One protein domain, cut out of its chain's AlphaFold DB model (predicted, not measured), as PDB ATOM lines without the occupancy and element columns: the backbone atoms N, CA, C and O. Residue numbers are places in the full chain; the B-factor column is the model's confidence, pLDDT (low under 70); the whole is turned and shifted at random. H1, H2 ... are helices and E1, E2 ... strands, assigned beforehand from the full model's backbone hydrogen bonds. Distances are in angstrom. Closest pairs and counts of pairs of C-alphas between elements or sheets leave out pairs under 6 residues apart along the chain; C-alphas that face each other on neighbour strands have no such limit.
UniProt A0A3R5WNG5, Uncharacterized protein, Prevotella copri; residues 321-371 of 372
ATOM      1  N   TYR A 321      -5.559  14.357  49.887       84.94
ATOM      2  CA  TYR A 321      -5.734  14.478  48.429       84.94
ATOM      3  C   TYR A 321      -6.915  13.637  47.926       84.94
ATOM      4  O   TYR A 321      -7.675  14.069  47.056       84.94
ATOM      5  N   LEU A 322      -7.118  12.457  48.521       82.81
ATOM      6  CA  LEU A 322      -8.240  11.574  48.218       82.81
ATOM      7  C   LEU A 322      -9.605  12.217  48.536       82.81
ATOM      8  O   LEU A 322     -10.575  11.944  47.834       82.81
ATOM      9  N   ARG A 323      -9.695  13.119  49.530       82.12
ATOM     10  CA  ARG A 323     -10.916  13.903  49.832       82.12
ATOM     11  C   ARG A 323     -11.265  14.934  48.750       82.12
ATOM     12  O   ARG A 323     -12.406  15.376  48.706       82.12
ATOM     13  N   PHE A 324     -10.322  15.298  47.879       78.31
ATOM     14  CA  PHE A 324     -10.525  16.253  46.780       78.31
ATOM     15  C   PHE A 324     -10.610  15.568  45.401       78.31
ATOM     16  O   PHE A 324     -10.846  16.219  44.380       78.31
ATOM     17  N   ALA A 325     -10.449  14.243  45.340       76.50
ATOM     18  CA  ALA A 325     -10.440  13.481  44.098       76.50
ATOM     19  C   ALA A 325     -11.858  13.213  43.558       76.50
ATOM     20  O   ALA A 325     -12.693  12.593  44.208       76.50
ATOM     21  N   SER A 326     -12.140  13.587  42.306       73.81
ATOM     22  CA  SER A 326     -13.414  13.211  41.672       73.81
ATOM     23  C   SER A 326     -13.449  11.723  41.300       73.81
ATOM     24  O   SER A 326     -12.676  11.288  40.449       73.81
ATOM     25  N   HIS A 327     -14.411  10.965  41.836       68.75
ATOM     26  CA  HIS A 327     -14.592   9.532  41.548       68.75
ATOM     27  C   HIS A 327     -14.643   9.189  40.044       68.75
ATOM     28  O   HIS A 327     -14.184   8.125  39.634       68.75
ATOM     29  N   THR A 328     -15.225  10.057  39.212       68.44
ATOM     30  CA  THR A 328     -15.446   9.794  37.776       68.44
ATOM     31  C   THR A 328     -14.589  10.650  36.846       68.44
ATOM     32  O   THR A 328     -14.540  10.373  35.650       68.44
ATOM     33  N   LYS A 329     -13.925  11.695  37.364       72.69
ATOM     34  CA  LYS A 329     -13.151  12.662  36.560       72.69
ATOM     35  C   LYS A 329     -11.690  12.811  36.994       72.69
ATOM     36  O   LYS A 329     -10.948  13.539  36.336       72.69
ATOM     37  N   SER A 330     -11.264  12.174  38.088       73.25
ATOM     38  CA  SER A 330      -9.868  12.230  38.524       73.25
ATOM     39  C   SER A 330      -8.960  11.553  37.498       73.25
ATOM     40  O   SER A 330      -9.209  10.432  37.064       73.25
ATOM     41  N   LYS A 331      -7.889  12.250  37.110       76.25
ATOM     42  CA  LYS A 331      -6.808  11.695  36.277       76.25
ATOM     43  C   LYS A 331      -5.729  10.998  37.114       76.25
ATOM     44  O   LYS A 331      -4.922  10.256  36.564       76.25
ATOM     45  N   ALA A 332      -5.694  11.279  38.418       78.88
ATOM     46  CA  ALA A 332      -4.709  10.738  39.347       78.88
ATOM     47  C   ALA A 332      -5.219   9.474  40.044       78.88
ATOM     48  O   ALA A 332      -4.479   8.503  40.135       78.88
ATOM     49  N   TYR A 333      -6.475   9.469  40.495       84.12
ATOM     50  CA  TYR A 333      -7.059   8.380  41.279       84.12
ATOM     51  C   TYR A 333      -8.104   7.604  40.482       84.12
ATOM     52  O   TYR A 333      -9.031   8.202  39.936       84.12
ATOM     53  N   THR A 334      -7.993   6.277  40.488       85.56
ATOM     54  CA  THR A 334      -8.994   5.363  39.918       85.56
ATOM     55  C   THR A 334      -9.427   4.351  40.973       85.56
ATOM     56  O   THR A 334      -8.602   3.852  41.735       85.56
ATOM     57  N   PHE A 335     -10.718   4.029  40.994       87.06
ATOM     58  CA  PHE A 335     -11.348   3.175  42.000       87.06
ATOM     59  C   PHE A 335     -11.831   1.882  41.348       87.06
ATOM     60  O   PHE A 335     -12.588   1.920  40.379       87.06
ATOM     61  N   LYS A 336     -11.368   0.740  41.859       90.94
ATOM     62  CA  LYS A 336     -11.699  -0.597  41.354       90.94
ATOM     63  C   LYS A 336     -12.278  -1.438  42.495       90.94
ATOM     64  O   LYS A 336     -11.520  -1.792  43.399       90.94
ATOM     65  N   PRO A 337     -13.580  -1.772  42.485       91.12
ATOM     66  CA  PRO A 337     -14.161  -2.670  43.479       91.12
ATOM     67  C   PRO A 337     -13.399  -4.001  43.535       91.12
ATOM     68  O   PRO A 337     -13.102  -4.589  42.495       91.12
ATOM     69  N   ILE A 338     -13.074  -4.457  44.745       92.31
ATOM     70  CA  ILE A 338     -12.512  -5.791  45.008       92.31
ATOM     71  C   ILE A 338     -13.656  -6.741  45.379       92.31
ATOM     72  O   ILE A 338     -13.731  -7.858  44.878       92.31
ATOM     73  N   ASN A 339     -14.541  -6.276  46.261       91.44
ATOM     74  CA  ASN A 339     -15.766  -6.932  46.712       91.44
ATOM     75  C   ASN A 339     -16.721  -5.855  47.272       91.44
ATOM     76  O   ASN A 339     -16.449  -4.661  47.139       91.44
ATOM     77  N   ASP A 340     -17.813  -6.264  47.919       86.25
ATOM     78  CA  ASP A 340     -18.853  -5.352  48.419       86.25
ATOM     79  C   ASP A 340     -18.376  -4.376  49.516       86.25
ATOM     80  O   ASP A 340     -19.020  -3.353  49.754       86.25
ATOM     81  N   VAL A 341     -17.238  -4.655  50.170       92.06
ATOM     82  CA  VAL A 341     -16.708  -3.849  51.288       92.06
ATOM     83  C   VAL A 341     -15.388  -3.139  51.009       92.06
ATOM     84  O   VAL A 341     -15.057  -2.191  51.723       92.06
ATOM     85  N   MET A 342     -14.637  -3.562  49.989       92.88
ATOM     86  CA  MET A 342     -13.313  -3.026  49.674       92.88
ATOM     87  C   MET A 342     -13.162  -2.566  48.228       92.88
ATOM     88  O   MET A 342     -13.579  -3.221  47.273       92.88
ATOM     89  N   CYS A 343     -12.413  -1.479  48.075       92.38
ATOM     90  CA  CYS A 343     -12.018  -0.898  46.805       92.38
ATOM     91  C   CYS A 343     -10.487  -0.783  46.721       92.38
ATOM     92  O   CYS A 343      -9.831  -0.328  47.659       92.38
ATOM     93  N   GLN A 344      -9.907  -1.173  45.589       92.44
ATOM     94  CA  GLN A 344      -8.528  -0.857  45.243       92.44
ATOM     95  C   GLN A 344      -8.477   0.580  44.715       92.44
ATOM     96  O   GLN A 344      -9.139   0.916  43.731       92.44
ATOM     97  N   VAL A 345      -7.658   1.413  45.353       90.62
ATOM     98  CA  VAL A 345      -7.311   2.749  44.871       90.62
ATOM     99  C   VAL A 345      -6.022   2.641  44.064       90.62
ATOM    100  O   VAL A 345      -4.981   2.221  44.583       90.62
ATOM    101  N   ASP A 346      -6.083   3.017  42.793       89.75
ATOM    102  CA  ASP A 346      -4.925   3.152  41.916       89.75
ATOM    103  C   ASP A 346      -4.514   4.625  41.830       89.75
ATOM    104  O   ASP A 346      -5.363   5.494  41.636       89.75
ATOM    105  N   LEU A 347      -3.208   4.895  41.907       86.81
ATOM    106  CA  LEU A 347      -2.612   6.214  41.697       86.81
ATOM    107  C   LEU A 347      -1.828   6.198  40.376       86.81
ATOM    108  O   LEU A 347      -0.938   5.370  40.187       86.81
ATOM    109  N   PHE A 348      -2.194   7.077  39.441       84.81
ATOM    110  CA  PHE A 348      -1.696   7.121  38.059       84.81
ATOM    111  C   PHE A 348      -1.692   5.739  37.373       84.81
ATOM    112  O   PHE A 348      -0.729   5.340  36.718       84.81
ATOM    113  N   GLY A 349      -2.782   4.985  37.562       83.56
ATOM    114  CA  GLY A 349      -2.980   3.653  36.981       83.56
ATOM    115  C   GLY A 349      -2.195   2.513  37.646       83.56
ATOM    116  O   GLY A 349      -2.224   1.397  37.133       83.56
ATOM    117  N   LYS A 350      -1.505   2.764  38.768       86.19
ATOM    118  CA  LYS A 350      -0.781   1.743  39.543       86.19
ATOM    119  C   LYS A 350      -1.483   1.462  40.879       86.19
ATOM    120  O   LYS A 350      -1.820   2.431  41.562       86.19
ATOM    121  N   PRO A 351      -1.633   0.191  41.303       90.62
ATOM    122  CA  PRO A 351      -2.165  -0.154  42.622       90.62
ATOM    123  C   PRO A 351      -1.445   0.584  43.749       90.62
ATOM    124  O   PRO A 351      -0.223   0.500  43.881       90.62
ATOM    125  N   SER A 352      -2.208   1.341  44.538       89.56
ATOM    126  CA  SER A 352      -1.682   2.242  45.564       89.56
ATOM    127  C   SER A 352      -2.057   1.780  46.970       89.56
ATOM    128  O   SER A 352      -1.163   1.527  47.783       89.56
ATOM    129  N   VAL A 353      -3.353   1.623  47.258       93.00
ATOM    130  CA  VAL A 353      -3.852   1.236  48.588       93.00
ATOM    131  C   VAL A 353      -5.223   0.556  48.511       93.00
ATOM    132  O   VAL A 353      -5.980   0.803  47.575       93.00
ATOM    133  N   LYS A 354      -5.546  -0.305  49.483       92.25
ATOM    134  CA  LYS A 354      -6.909  -0.817  49.688       92.25
ATOM    135  C   LYS A 354      -7.682   0.140  50.594       92.25
ATOM    136  O   LYS A 354      -7.185   0.532  51.645       92.25
ATOM    137  N   LEU A 355      -8.906   0.469  50.212       91.81
ATOM    138  CA  LEU A 355      -9.855   1.235  51.008       91.81
ATOM    139  C   LEU A 355     -11.013   0.327  51.428       91.81
ATOM    140  O   LEU A 355     -11.603  -0.335  50.579       91.81
ATOM    141  N   ILE A 356     -11.382   0.359  52.709       94.00
ATOM    142  CA  ILE A 356     -12.687  -0.135  53.164       94.00
ATOM    143  C   ILE A 356     -13.718   0.944  52.819       94.00
ATOM    144  O   ILE A 356     -13.623   2.061  53.328       94.00
ATOM    145  N   SER A 357     -14.659   0.633  51.930       92.06
ATOM    146  CA  SER A 357     -15.696   1.559  51.451       92.06
ATOM    147  C   SER A 357     -17.034   1.413  52.181       92.06
ATOM    148  O   SER A 357     -17.887   2.292  52.072       92.06
ATOM    149  N   TYR A 358     -17.222   0.308  52.907       92.38
ATOM    150  CA  TYR A 358     -18.460  -0.052  53.596       92.38
ATOM    151  C   TYR A 358     -18.283  -0.038  55.117       92.38
ATOM    152  O   TYR A 358     -17.314  -0.592  55.637       92.38
ATOM    153  N   SER A 359     -19.224   0.585  55.828       93.25
ATOM    154  CA  SER A 359     -19.227   0.735  57.294       93.25
ATOM    155  C   SER A 359     -17.937   1.339  57.878       93.25
ATOM    156  O   SER A 359     -17.620   1.166  59.054       93.25
ATOM    157  N   ASN A 360     -17.191   2.089  57.061       93.62
ATOM    158  CA  ASN A 360     -15.962   2.765  57.457       93.62
ATOM    159  C   ASN A 360     -16.229   4.257  57.697       93.62
ATOM    160  O   ASN A 360     -16.397   5.049  56.763       93.62
ATOM    161  N   THR A 361     -16.263   4.618  58.979       91.50
ATOM    162  CA  THR A 361     -16.545   5.973  59.463       91.50
ATOM    163  C   THR A 361     -15.323   6.894  59.491       91.50
ATOM    164  O   THR A 361     -15.487   8.091  59.699       91.50
ATOM    165  N   MET A 362     -14.113   6.365  59.264       93.06
ATOM    166  CA  MET A 362     -12.849   7.115  59.234       93.06
ATOM    167  C   MET A 362     -12.025   6.689  58.008       93.06
ATOM    168  O   MET A 362     -11.097   5.885  58.117       93.06
ATOM    169  N   PRO A 363     -12.356   7.169  56.796       91.75
ATOM    170  CA  PRO A 363     -11.708   6.690  55.579       91.75
ATOM    171  C   PRO A 363     -10.288   7.253  55.412       91.75
ATOM    172  O   PRO A 363     -10.082   8.224  54.685       91.75
ATOM    173  N   LEU A 364      -9.316   6.629  56.084       94.31
ATOM    174  CA  LEU A 364      -7.890   6.993  56.112       94.31
ATOM    175  C   LEU A 364      -6.990   5.862  55.546       94.31
ATOM    176  O   LEU A 364      -6.101   5.362  56.242       94.31
ATOM    177  N   PRO A 365      -7.244   5.360  54.319       93.19
ATOM    178  CA  PRO A 365      -6.556   4.185  53.781       93.19
ATOM    179  C   PRO A 365      -5.025   4.312  53.743       93.19
ATOM    180  O   PRO A 365      -4.336   3.323  53.992       93.19
ATOM    181  N   TYR A 366      -4.466   5.491  53.450       93.12
ATOM    182  CA  TYR A 366      -3.017   5.685  53.374       93.12
ATOM    183  C   TYR A 366      -2.348   5.723  54.752       93.12
ATOM    184  O   TYR A 366      -1.251   5.183  54.897       93.12
ATOM    185  N   LEU A 367      -2.996   6.289  55.772       92.69
ATOM    186  CA  LEU A 367      -2.586   6.146  57.168       92.69
ATOM    187  C   LEU A 367      -2.585   4.667  57.574       92.69
ATOM    188  O   LEU A 367      -1.596   4.173  58.106       92.69
ATOM    189  N   TYR A 368      -3.661   3.939  57.267       91.06
ATOM    190  CA  TYR A 368      -3.810   2.529  57.638       91.06
ATOM    191  C   TYR A 368      -2.794   1.610  56.954       91.06
ATOM    192  O   TYR A 368      -2.284   0.691  57.592       91.06
ATOM    193  N   LYS A 369      -2.418   1.906  55.705       87.75
ATOM    194  CA  LYS A 369      -1.352   1.202  54.978       87.75
ATOM    195  C   LYS A 369       0.024   1.309  55.644       87.75
ATOM    196  O   LYS A 369       0.833   0.405  55.489       87.75
ATOM    197  N   ASN A 370       0.306   2.402  56.351       75.00
ATOM    198  CA  ASN A 370       1.610   2.634  56.983       75.00
ATOM    199  C   ASN A 370       1.744   1.961  58.364       75.00
ATOM    200  O   ASN A 370       2.760   2.140  59.032       75.00
ATOM    201  N   ILE A 371       0.700   1.261  58.818       64.88
ATOM    202  CA  ILE A 371       0.575   0.705  60.177       64.88
ATOM    203  C   ILE A 371       0.512  -0.838  60.147       64.88
ATOM    204  O   ILE A 371       0.671  -1.482  61.183       64.88
TER     205      ILE A 371
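What this domain is: This is residues 321 to 371 of the 372 residues of an uncharacterized protein of Prevotella copri (UniProt A0A3R5WNG5). Look first for a small, strongly twisted sheet of three strands, folded back and forth as two hairpins in a row, with the short helix H2 packed beside its edge strand E3. A still shorter helix, H1, lies away from the sheet, with Leu 322 nearest to the beginning of E1. The printed part has 51 residues with two named helices and three named strands, in the order H1, E1, E2, E3, H2; the sheet's order is E1, E2, E3, antiparallel throughout, and the class is mixed, helices and strands. The whole is compact, with a radius of gyration of the C-alphas of 10.5 A, and rounded, spanning 26 by 23 by 19 A.

How they stand to each other: Begin at the inner strand E2, residues 342 to 347. On its E1 edge, residues 333 to 337, the two strands are antiparallel at 153 degrees and form a hairpin; look for N 336 and O 344, 2.9 A apart, and N 344 and O 336, 2.8 A, both within hydrogen-bond range. The other edge strand, E3, residues 350 to 356, forms a hairpin with E2, antiparallel at 149 degrees, with N 343 and O 355 at 2.9 A and N 355 and O 343 at 2.8 A. Together E1, E2 and E3 are a meander, each strand the antiparallel neighbour of the one before. H2, residues 365 to 369, is on the sheet at a height of 6.0 A, over a local plane fitted to just 6 of the sheet's C-alphas. It is over none of the strands, but only just: 2 of its 5 C-alphas fall on E3. The closest C-alphas of E3 and H2 are those of Leu 355 and Pro 365, 5.2 A apart. H1, residues 321 to 324, is not on the sheet and is apart from E2, E3 and H2; its closest C-alpha pair with E1 is Leu 322 and Tyr 333, 7.7 A. In H2 the O i to N i+4 pair is within hydrogen-bond range; H1 is too short for such a pair.

Where its parts are: Find C-alpha 350 at (-0.781, 1.743, 39.543); from there E3 runs 18.2 A to C-alpha 356 at (-12.687, -0.135, 53.164). E2 is 16.2 A long and E1 13.3 A. H1 begins at C-alpha 321, (-5.734, 14.478, 48.429), and is 5.4 A long; H2 is 6.1 A long.

The domain as a whole: The C-alphas of Lys 329 and Ile 371 are the two farthest apart, 29.8 A. The printed part has no cut and no long link. The mean pLDDT of the printed part is 86.4; residues 327 to 328 and residue 371 are under 70.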